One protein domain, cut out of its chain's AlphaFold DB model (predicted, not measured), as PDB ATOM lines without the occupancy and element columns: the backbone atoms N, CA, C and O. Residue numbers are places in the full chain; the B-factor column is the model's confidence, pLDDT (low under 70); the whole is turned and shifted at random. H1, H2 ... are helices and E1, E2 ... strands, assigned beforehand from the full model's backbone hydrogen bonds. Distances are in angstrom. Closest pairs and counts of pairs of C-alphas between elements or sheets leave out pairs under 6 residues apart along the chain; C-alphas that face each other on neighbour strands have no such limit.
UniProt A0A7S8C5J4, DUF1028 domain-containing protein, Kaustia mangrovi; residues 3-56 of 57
ATOM      1  N   TYR A   3     145.342 151.551 107.138       97.69
ATOM      2  CA  TYR A   3     144.680 151.943 108.376       97.69
ATOM      3  C   TYR A   3     144.224 150.689 109.114       97.69
ATOM      4  O   TYR A   3     143.765 149.724 108.499       97.69
ATOM      5  N   SER A   4     144.382 150.706 110.432       98.19
ATOM      6  CA  SER A   4     143.969 149.624 111.316       98.19
ATOM      7  C   SER A   4     143.353 150.190 112.589       98.19
ATOM      8  O   SER A   4     143.647 151.316 112.995       98.19
ATOM      9  N   ILE A   5     142.462 149.411 113.194       98.44
ATOM     10  CA  ILE A   5     141.849 149.700 114.486       98.44
ATOM     11  C   ILE A   5     141.825 148.419 115.311       98.44
ATOM     12  O   ILE A   5     141.515 147.348 114.789       98.44
ATOM     13  N   LEU A   6     142.144 148.549 116.594       98.38
ATOM     14  CA  LEU A   6     141.946 147.522 117.606       98.38
ATOM     15  C   LEU A   6     140.940 148.052 118.621       98.38
ATOM     16  O   LEU A   6     140.969 149.233 118.969       98.38
ATOM     17  N   ALA A   7     140.058 147.183 119.095       97.69
ATOM     18  CA  ALA A   7     139.063 147.533 120.093       97.69
ATOM     19  C   ALA A   7     138.878 146.386 121.085       97.69
ATOM     20  O   ALA A   7     138.957 145.210 120.728       97.69
ATOM     21  N   ARG A   8     138.592 146.753 122.335       96.88
ATOM     22  CA  ARG A   8     138.133 145.840 123.379       96.88
ATOM     23  C   ARG A   8     136.705 146.217 123.742       96.88
ATOM     24  O   ARG A   8     136.459 147.362 124.114       96.88
ATOM     25  N   ASP A   9     135.791 145.261 123.673       97.19
ATOM     26  CA  ASP A   9     134.444 145.422 124.205       97.19
ATOM     27  C   ASP A   9     134.492 145.369 125.747       97.19
ATOM     28  O   ASP A   9     134.895 144.345 126.307       97.19
ATOM     29  N   PRO A  10     134.108 146.440 126.470       96.62
ATOM     30  CA  PRO A  10     134.107 146.433 127.928       96.62
ATOM     31  C   PRO A  10     133.046 145.507 128.539       96.62
ATOM     32  O   PRO A  10     133.234 145.095 129.681       96.62
ATOM     33  N   GLY A  11     131.968 145.177 127.817       98.19
ATOM     34  CA  GLY A  11     130.880 144.337 128.323       98.19
ATOM     35  C   GLY A  11     131.238 142.851 128.366       98.19
ATOM     36  O   GLY A  11     131.015 142.190 129.377       98.19
ATOM     37  N   THR A  12     131.820 142.328 127.284       96.19
ATOM     38  CA  THR A  12     132.198 140.904 127.178       96.19
ATOM     39  C   THR A  12     133.687 140.641 127.390       96.19
ATOM     40  O   THR A  12     134.092 139.501 127.604       96.19
ATOM     41  N   GLY A  13     134.523 141.677 127.305       93.81
ATOM     42  CA  GLY A  13     135.975 141.539 127.265       93.81
ATOM     43  C   GLY A  13     136.523 141.058 125.918       93.81
ATOM     44  O   GLY A  13     137.736 140.880 125.813       93.81
ATOM     45  N   ALA A  14     135.676 140.864 124.899       95.75
ATOM     46  CA  ALA A  14     136.108 140.462 123.566       95.75
ATOM     47  C   ALA A  14     137.061 141.498 122.955       95.75
ATOM     48  O   ALA A  14     136.880 142.708 123.107       95.75
ATOM     49  N   ILE A  15     138.072 141.013 122.237       97.12
ATOM     50  CA  ILE A  15     139.044 141.846 121.533       97.12
ATOM     51  C   ILE A  15     138.887 141.583 120.042       97.12
ATOM     52  O   ILE A  15     138.811 140.434 119.609       97.12
ATOM     53  N   GLY A  16     138.827 142.657 119.264       96.31
ATOM     54  CA  GLY A  16     138.706 142.597 117.818       96.31
ATOM     55  C   GLY A  16     139.567 143.647 117.138       96.31
ATOM     56  O   GLY A  16     140.067 144.586 117.761       96.31
ATOM     57  N   GLY A  17     139.723 143.491 115.830       97.56
ATOM     58  CA  GLY A  17     140.417 144.466 115.010       97.56
ATOM     59  C   GLY A  17     139.955 144.432 113.566       97.56
ATOM     60  O   GLY A  17     139.405 143.437 113.097       97.56
ATOM     61  N   ALA A  18     140.195 145.533 112.868       98.44
ATOM     62  CA  ALA A  18     139.968 145.655 111.438       98.44
ATOM     63  C   ALA A  18     141.166 146.342 110.787       98.44
ATOM     64  O   ALA A  18     141.829 147.183 111.397       98.44
ATOM     65  N   VAL A  19     141.443 145.982 109.537       98.44
ATOM     66  CA  VAL A  19     142.512 146.573 108.734       98.44
ATOM     67  C   VAL A  19     142.050 146.701 107.294       98.44
ATOM     68  O   VAL A  19     141.389 145.807 106.767       98.44
ATOM     69  N   ALA A  20     142.446 147.787 106.639       98.25
ATOM     70  CA  ALA A  20     142.389 147.877 105.191       98.25
ATOM     71  C   ALA A  20     143.637 148.549 104.618       98.25
ATOM     72  O   ALA A  20     144.260 149.435 105.210       98.25
ATOM     73  N   THR A  21     144.023 148.062 103.445       96.75
ATOM     74  CA  THR A  21     145.191 148.499 102.689       96.75
ATOM     75  C   THR A  21     144.963 148.229 101.204       96.75
ATOM     76  O   THR A  21     144.051 147.494 100.832       96.75
ATOM     77  N   GLY A  22     145.780 148.838 100.348       97.00
ATOM     78  CA  GLY A  22     145.707 148.662  98.893       97.00
ATOM     79  C   GLY A  22     146.356 147.372  98.379       97.00
ATOM     80  O   GLY A  22     146.413 147.171  97.171       97.00
ATOM     81  N   THR A  23     146.883 146.527  99.268       92.19
ATOM     82  CA  THR A  23     147.575 145.277  98.928       92.19
ATOM     83  C   THR A  23     146.830 144.053  99.476       92.19
ATOM     84  O   THR A  23     146.150 144.157 100.500       92.19
ATOM     85  N   PRO A  24     146.962 142.874  98.840       95.56
ATOM     86  CA  PRO A  24     146.369 141.637  99.343       95.56
ATOM     87  C   PRO A  24     146.848 141.252 100.748       95.56
ATOM     88  O   PRO A  24     147.883 141.715 101.228       95.56
ATOM     89  N   SER A  25     146.102 140.345 101.382       95.06
ATOM     90  CA  SER A  25     146.480 139.687 102.643       95.06
ATOM     91  C   SER A  25     146.638 140.615 103.855       95.06
ATOM     92  O   SER A  25     147.330 140.265 104.807       95.06
ATOM     93  N   ALA A  26     145.952 141.763 103.863       96.25
ATOM     94  CA  ALA A  26     146.003 142.751 104.945       96.25
ATOM     95  C   ALA A  26     145.853 142.131 106.345       96.25
ATOM     96  O   ALA A  26     146.682 142.370 107.219       96.25
ATOM     97  N   GLY A  27     144.831 141.288 106.537       96.56
ATOM     98  CA  GLY A  27     144.584 140.617 107.815       96.56
ATOM     99  C   GLY A  27     145.748 139.731 108.255       96.56
ATOM    100  O   GLY A  27     146.171 139.829 109.398       96.56
ATOM    101  N   GLY A  28     146.310 138.934 107.341       95.12
ATOM    102  CA  GLY A  28     147.400 138.003 107.655       95.12
ATOM    103  C   GLY A  28     148.738 138.680 107.961       95.12
ATOM    104  O   GLY A  28     149.538 138.125 108.704       95.12
ATOM    105  N   PHE A  29     148.987 139.872 107.413       95.94
ATOM    106  CA  PHE A  29     150.200 140.641 107.718       95.94
ATOM    107  C   PHE A  29     150.051 141.528 108.953       95.94
ATOM    108  O   PHE A  29     151.025 141.726 109.679       95.94
ATOM    109  N   VAL A  30     148.868 142.111 109.156       98.06
ATOM    110  CA  VAL A  30     148.692 143.188 110.132       98.06
ATOM    111  C   VAL A  30     148.112 142.697 111.446       98.06
ATOM    112  O   VAL A  30     148.606 143.114 112.486       98.06
ATOM    113  N   LEU A  31     147.078 141.853 111.429       98.00
ATOM    114  CA  LEU A  31     146.324 141.516 112.636       98.00
ATOM    115  C   LEU A  31     146.862 140.246 113.296       98.00
ATOM    116  O   LEU A  31     146.751 139.151 112.752       98.00
ATOM    117  N   HIS A  32     147.359 140.402 114.522       97.62
ATOM    118  CA  HIS A  32     147.790 139.310 115.390       97.62
ATOM    119  C   HIS A  32     146.846 139.249 116.582       97.62
ATOM    120  O   HIS A  32     146.648 140.258 117.260       97.62
ATOM    121  N   MET A  33     146.247 138.086 116.830       95.88
ATOM    122  CA  MET A  33     145.215 137.899 117.852       95.88
ATOM    123  C   MET A  33     145.565 136.684 118.704       95.88
ATOM    124  O   MET A  33     145.813 135.606 118.166       95.88
ATOM    125  N   ALA A  34     145.547 136.845 120.024       94.50
ATOM    126  CA  ALA A  34     145.760 135.758 120.966       94.50
ATOM    127  C   ALA A  34     144.633 135.753 122.006       94.50
ATOM    128  O   ALA A  34     144.470 136.700 122.781       94.50
ATOM    129  N   ALA A  35     143.823 134.690 121.995       91.31
ATOM    130  CA  ALA A  35     142.651 134.566 122.858       91.31
ATOM    131  C   ALA A  35     143.044 134.651 124.339       91.31
ATOM    132  O   ALA A  35     143.964 133.972 124.786       91.31
ATOM    133  N   GLY A  36     142.350 135.506 125.094       90.25
ATOM    134  CA  GLY A  36     142.637 135.750 126.510       90.25
ATOM    135  C   GLY A  36     143.887 136.596 126.793       90.25
ATOM    136  O   GLY A  36     144.097 136.947 127.949       90.25
ATOM    137  N   ILE A  37     144.679 136.955 125.775       93.75
ATOM    138  CA  ILE A  37     145.902 137.760 125.920       93.75
ATOM    139  C   ILE A  37     145.683 139.168 125.357       93.75
ATOM    140  O   ILE A  37     145.765 140.148 126.092       93.75
ATOM    141  N   GLY A  38     145.388 139.292 124.058       95.19
ATOM    142  CA  GLY A  38     145.358 140.602 123.412       95.19
ATOM    143  C   GLY A  38     145.325 140.579 121.887       95.19
ATOM    144  O   GLY A  38     145.171 139.534 121.252       95.19
ATOM    145  N   ALA A  39     145.504 141.769 121.311       97.50
ATOM    146  CA  ALA A  39     145.631 141.994 119.877       97.50
ATOM    147  C   ALA A  39     146.750 142.994 119.575       97.50
ATOM    148  O   ALA A  39     146.932 143.960 120.315       97.50
ATOM    149  N   ILE A  40     147.464 142.781 118.470       98.06
ATOM    150  CA  ILE A  40     148.542 143.650 117.983       98.06
ATOM    151  C   ILE A  40     148.350 143.888 116.484       98.06
ATOM    152  O   ILE A  40     148.000 142.972 115.740       98.06
ATOM    153  N   ALA A  41     148.594 145.124 116.042       98.19
ATOM    154  CA  ALA A  41     148.550 145.521 114.638       98.19
ATOM    155  C   ALA A  41     149.953 145.921 114.146       98.19
ATOM    156  O   ALA A  41     150.402 147.040 114.393       98.19
ATOM    157  N   THR A  42     150.664 145.028 113.448       97.56
ATOM    158  CA  THR A  42     151.969 145.363 112.847       97.56
ATOM    159  C   THR A  42     151.773 145.974 111.467       97.56
ATOM    160  O   THR A  42     151.148 145.362 110.610       97.56
ATOM    161  N   GLN A  43     152.324 147.156 111.203       96.12
ATOM    162  CA  GLN A  43     152.191 147.817 109.901       96.12
ATOM    163  C   GLN A  43     153.377 148.740 109.613       96.12
ATOM    164  O   GLN A  43     154.116 149.123 110.518       96.12
ATOM    165  N   GLY A  44     153.550 149.121 108.351       93.44
ATOM    166  CA  GLY A  44     154.609 150.022 107.900       93.44
ATOM    167  C   GLY A  44     155.009 149.736 106.455       93.44
ATOM    168  O   GLY A  44     154.487 148.808 105.838       93.44
ATOM    169  N   PHE A  45     155.943 150.527 105.922       90.31
ATOM    170  CA  PHE A  45     156.455 150.352 104.555       90.31
ATOM    171  C   PHE A  45     157.064 148.954 104.341       90.31
ATOM    172  O   PHE A  45     156.700 148.268 103.392       90.31
ATOM    173  N   SER A  46     157.894 148.506 105.288       91.31
ATOM    174  CA  SER A  46     158.411 147.134 105.380       91.31
ATOM    175  C   SER A  46     157.898 146.508 106.673       91.31
ATOM    176  O   SER A  46     158.545 146.589 107.716       91.31
ATOM    177  N   THR A  47     156.681 145.962 106.634       93.75
ATOM    178  CA  THR A  47     156.023 145.419 107.833       93.75
ATOM    179  C   THR A  47     156.792 144.207 108.364       93.75
ATOM    180  O   THR A  47     156.919 143.199 107.672       93.75
ATOM    181  N   ASN A  48     157.279 144.291 109.606       95.81
ATOM    182  CA  ASN A  48     157.867 143.155 110.311       95.81
ATOM    183  C   ASN A  48     156.771 142.397 111.072       95.81
ATOM    184  O   ASN A  48     156.311 142.845 112.122       95.81
ATOM    185  N   THR A  49     156.363 141.244 110.545       95.19
ATOM    186  CA  THR A  49     155.307 140.415 111.141       95.19
ATOM    187  C   THR A  49     155.736 139.739 112.442       95.19
ATOM    188  O   THR A  49     154.876 139.389 113.247       95.19
ATOM    189  N   LEU A  50     157.043 139.601 112.703       96.19
ATOM    190  CA  LEU A  50     157.553 138.963 113.923       96.19
ATOM    191  C   LEU A  50     157.255 139.780 115.185       96.19
ATOM    192  O   LEU A  50     157.190 139.215 116.274       96.19
ATOM    193  N   TYR A  51     157.016 141.090 115.050       96.50
ATOM    194  CA  TYR A  51     156.601 141.939 116.170       96.50
ATOM    195  C   TYR A  51     155.216 141.584 116.719       96.50
ATOM    196  O   TYR A  51     154.939 141.894 117.872       96.50
ATOM    197  N   GLY A  52     154.366 140.918 115.932       96.75
ATOM    198  CA  GLY A  52     153.059 140.456 116.386       96.75
ATOM    199  C   GLY A  52     153.185 139.410 117.493       96.75
ATOM    200  O   GLY A  52     152.869 139.714 118.639       96.75
ATOM    201  N   PRO A  53     153.712 138.206 117.194       94.75
ATOM    202  CA  PRO A  53     153.935 137.179 118.207       94.75
ATOM    203  C   PRO A  53     154.868 137.626 119.339       94.75
ATOM    204  O   PRO A  53     154.616 137.294 120.493       94.75
ATOM    205  N   ALA A  54     155.918 138.399 119.035       96.19
ATOM    206  CA  ALA A  54     156.866 138.866 120.048       96.19
ATOM    207  C   ALA A  54     156.244 139.838 121.062       96.19
ATOM    208  O   ALA A  54     156.691 139.880 122.202       96.19
ATOM    209  N   GLY A  55     155.223 140.609 120.677       94.94
ATOM    210  CA  GLY A  55     154.552 141.536 121.592       94.94
ATOM    211  C   GLY A  55     153.538 140.878 122.536       94.94
ATOM    212  O   GLY A  55     152.973 141.576 123.373       94.94
ATOM    213  N   PHE A  56     153.287 139.569 122.407       93.44
ATOM    214  CA  PHE A  56     152.487 138.802 123.372       93.44
ATOM    215  C   PHE A  56     153.315 138.193 124.515       93.44
ATOM    216  O   PHE A  56     152.720 137.602 125.417       93.44
TER     217      PHE A  56
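This is residues 3 to 56 of the 57 residues of the protein "DUF1028 domain-containing protein" of Kaustia mangrovi (UniProt A0A7S8C5J4). Two antiparallel strand hairpins, E1 with E2 and E3 with E4, are stacked partly face to face, with H1 at the turn of the chain from one to the other. The last stretch folds back and places H2 over the face of E3 and E4 away from E1 and E2. The 54 printed residues hold four named strands and two named helices in the order E1 E2 H1 E3 E4 H2; the class is mixed, helices and strands. The whole is compact, radius of gyration of the C-alphas 11.4 A, with an elongated outline of 35 by 23 by 13 A.

E1, residues 3 to 8, is 17.5 A long and begins at C-alpha 3 (144.680, 151.943, 108.376). E2, residues 15 to 21, is 20.9 A long. H1 is residues 26 to 30, E3 residues 31 to 34 and E4 residues 38 to 41. H2, residues 51 to 54, ends at C-alpha 54 (156.866, 138.866, 120.048).

E1 and E2 are a hairpin, antiparallel at 174 degrees, with N 5 and O 18 2.9 A apart, within hydrogen-bond range. The closest C-alphas of E1 and E4 are those of Ser 4 and Ala 41, 7.0 A; of E2 and E3, Gly 17 and Leu 31, 7.0 A. The hairpin of E3 and E4 is antiparallel at 166 degrees, with N 32 and O 40 2.9 A apart, within hydrogen-bond range. The closest C-alphas of E2 and H1 are those of Ala 20 and Ala 26, 6.3 A; of E3 and H2, His 32 and Gly 52, 5.5 A. E2 and H2 are apart. In H1 every O i to N i+4 pair is within hydrogen-bond range; H2 is too short for such a pair.

The two C-alphas farthest apart are those of Gly 11 and Ser 46, 35.9 A. The printed part has no cut and no long link. Mean pLDDT of the printed part is 96.0, and no printed residue is under 70.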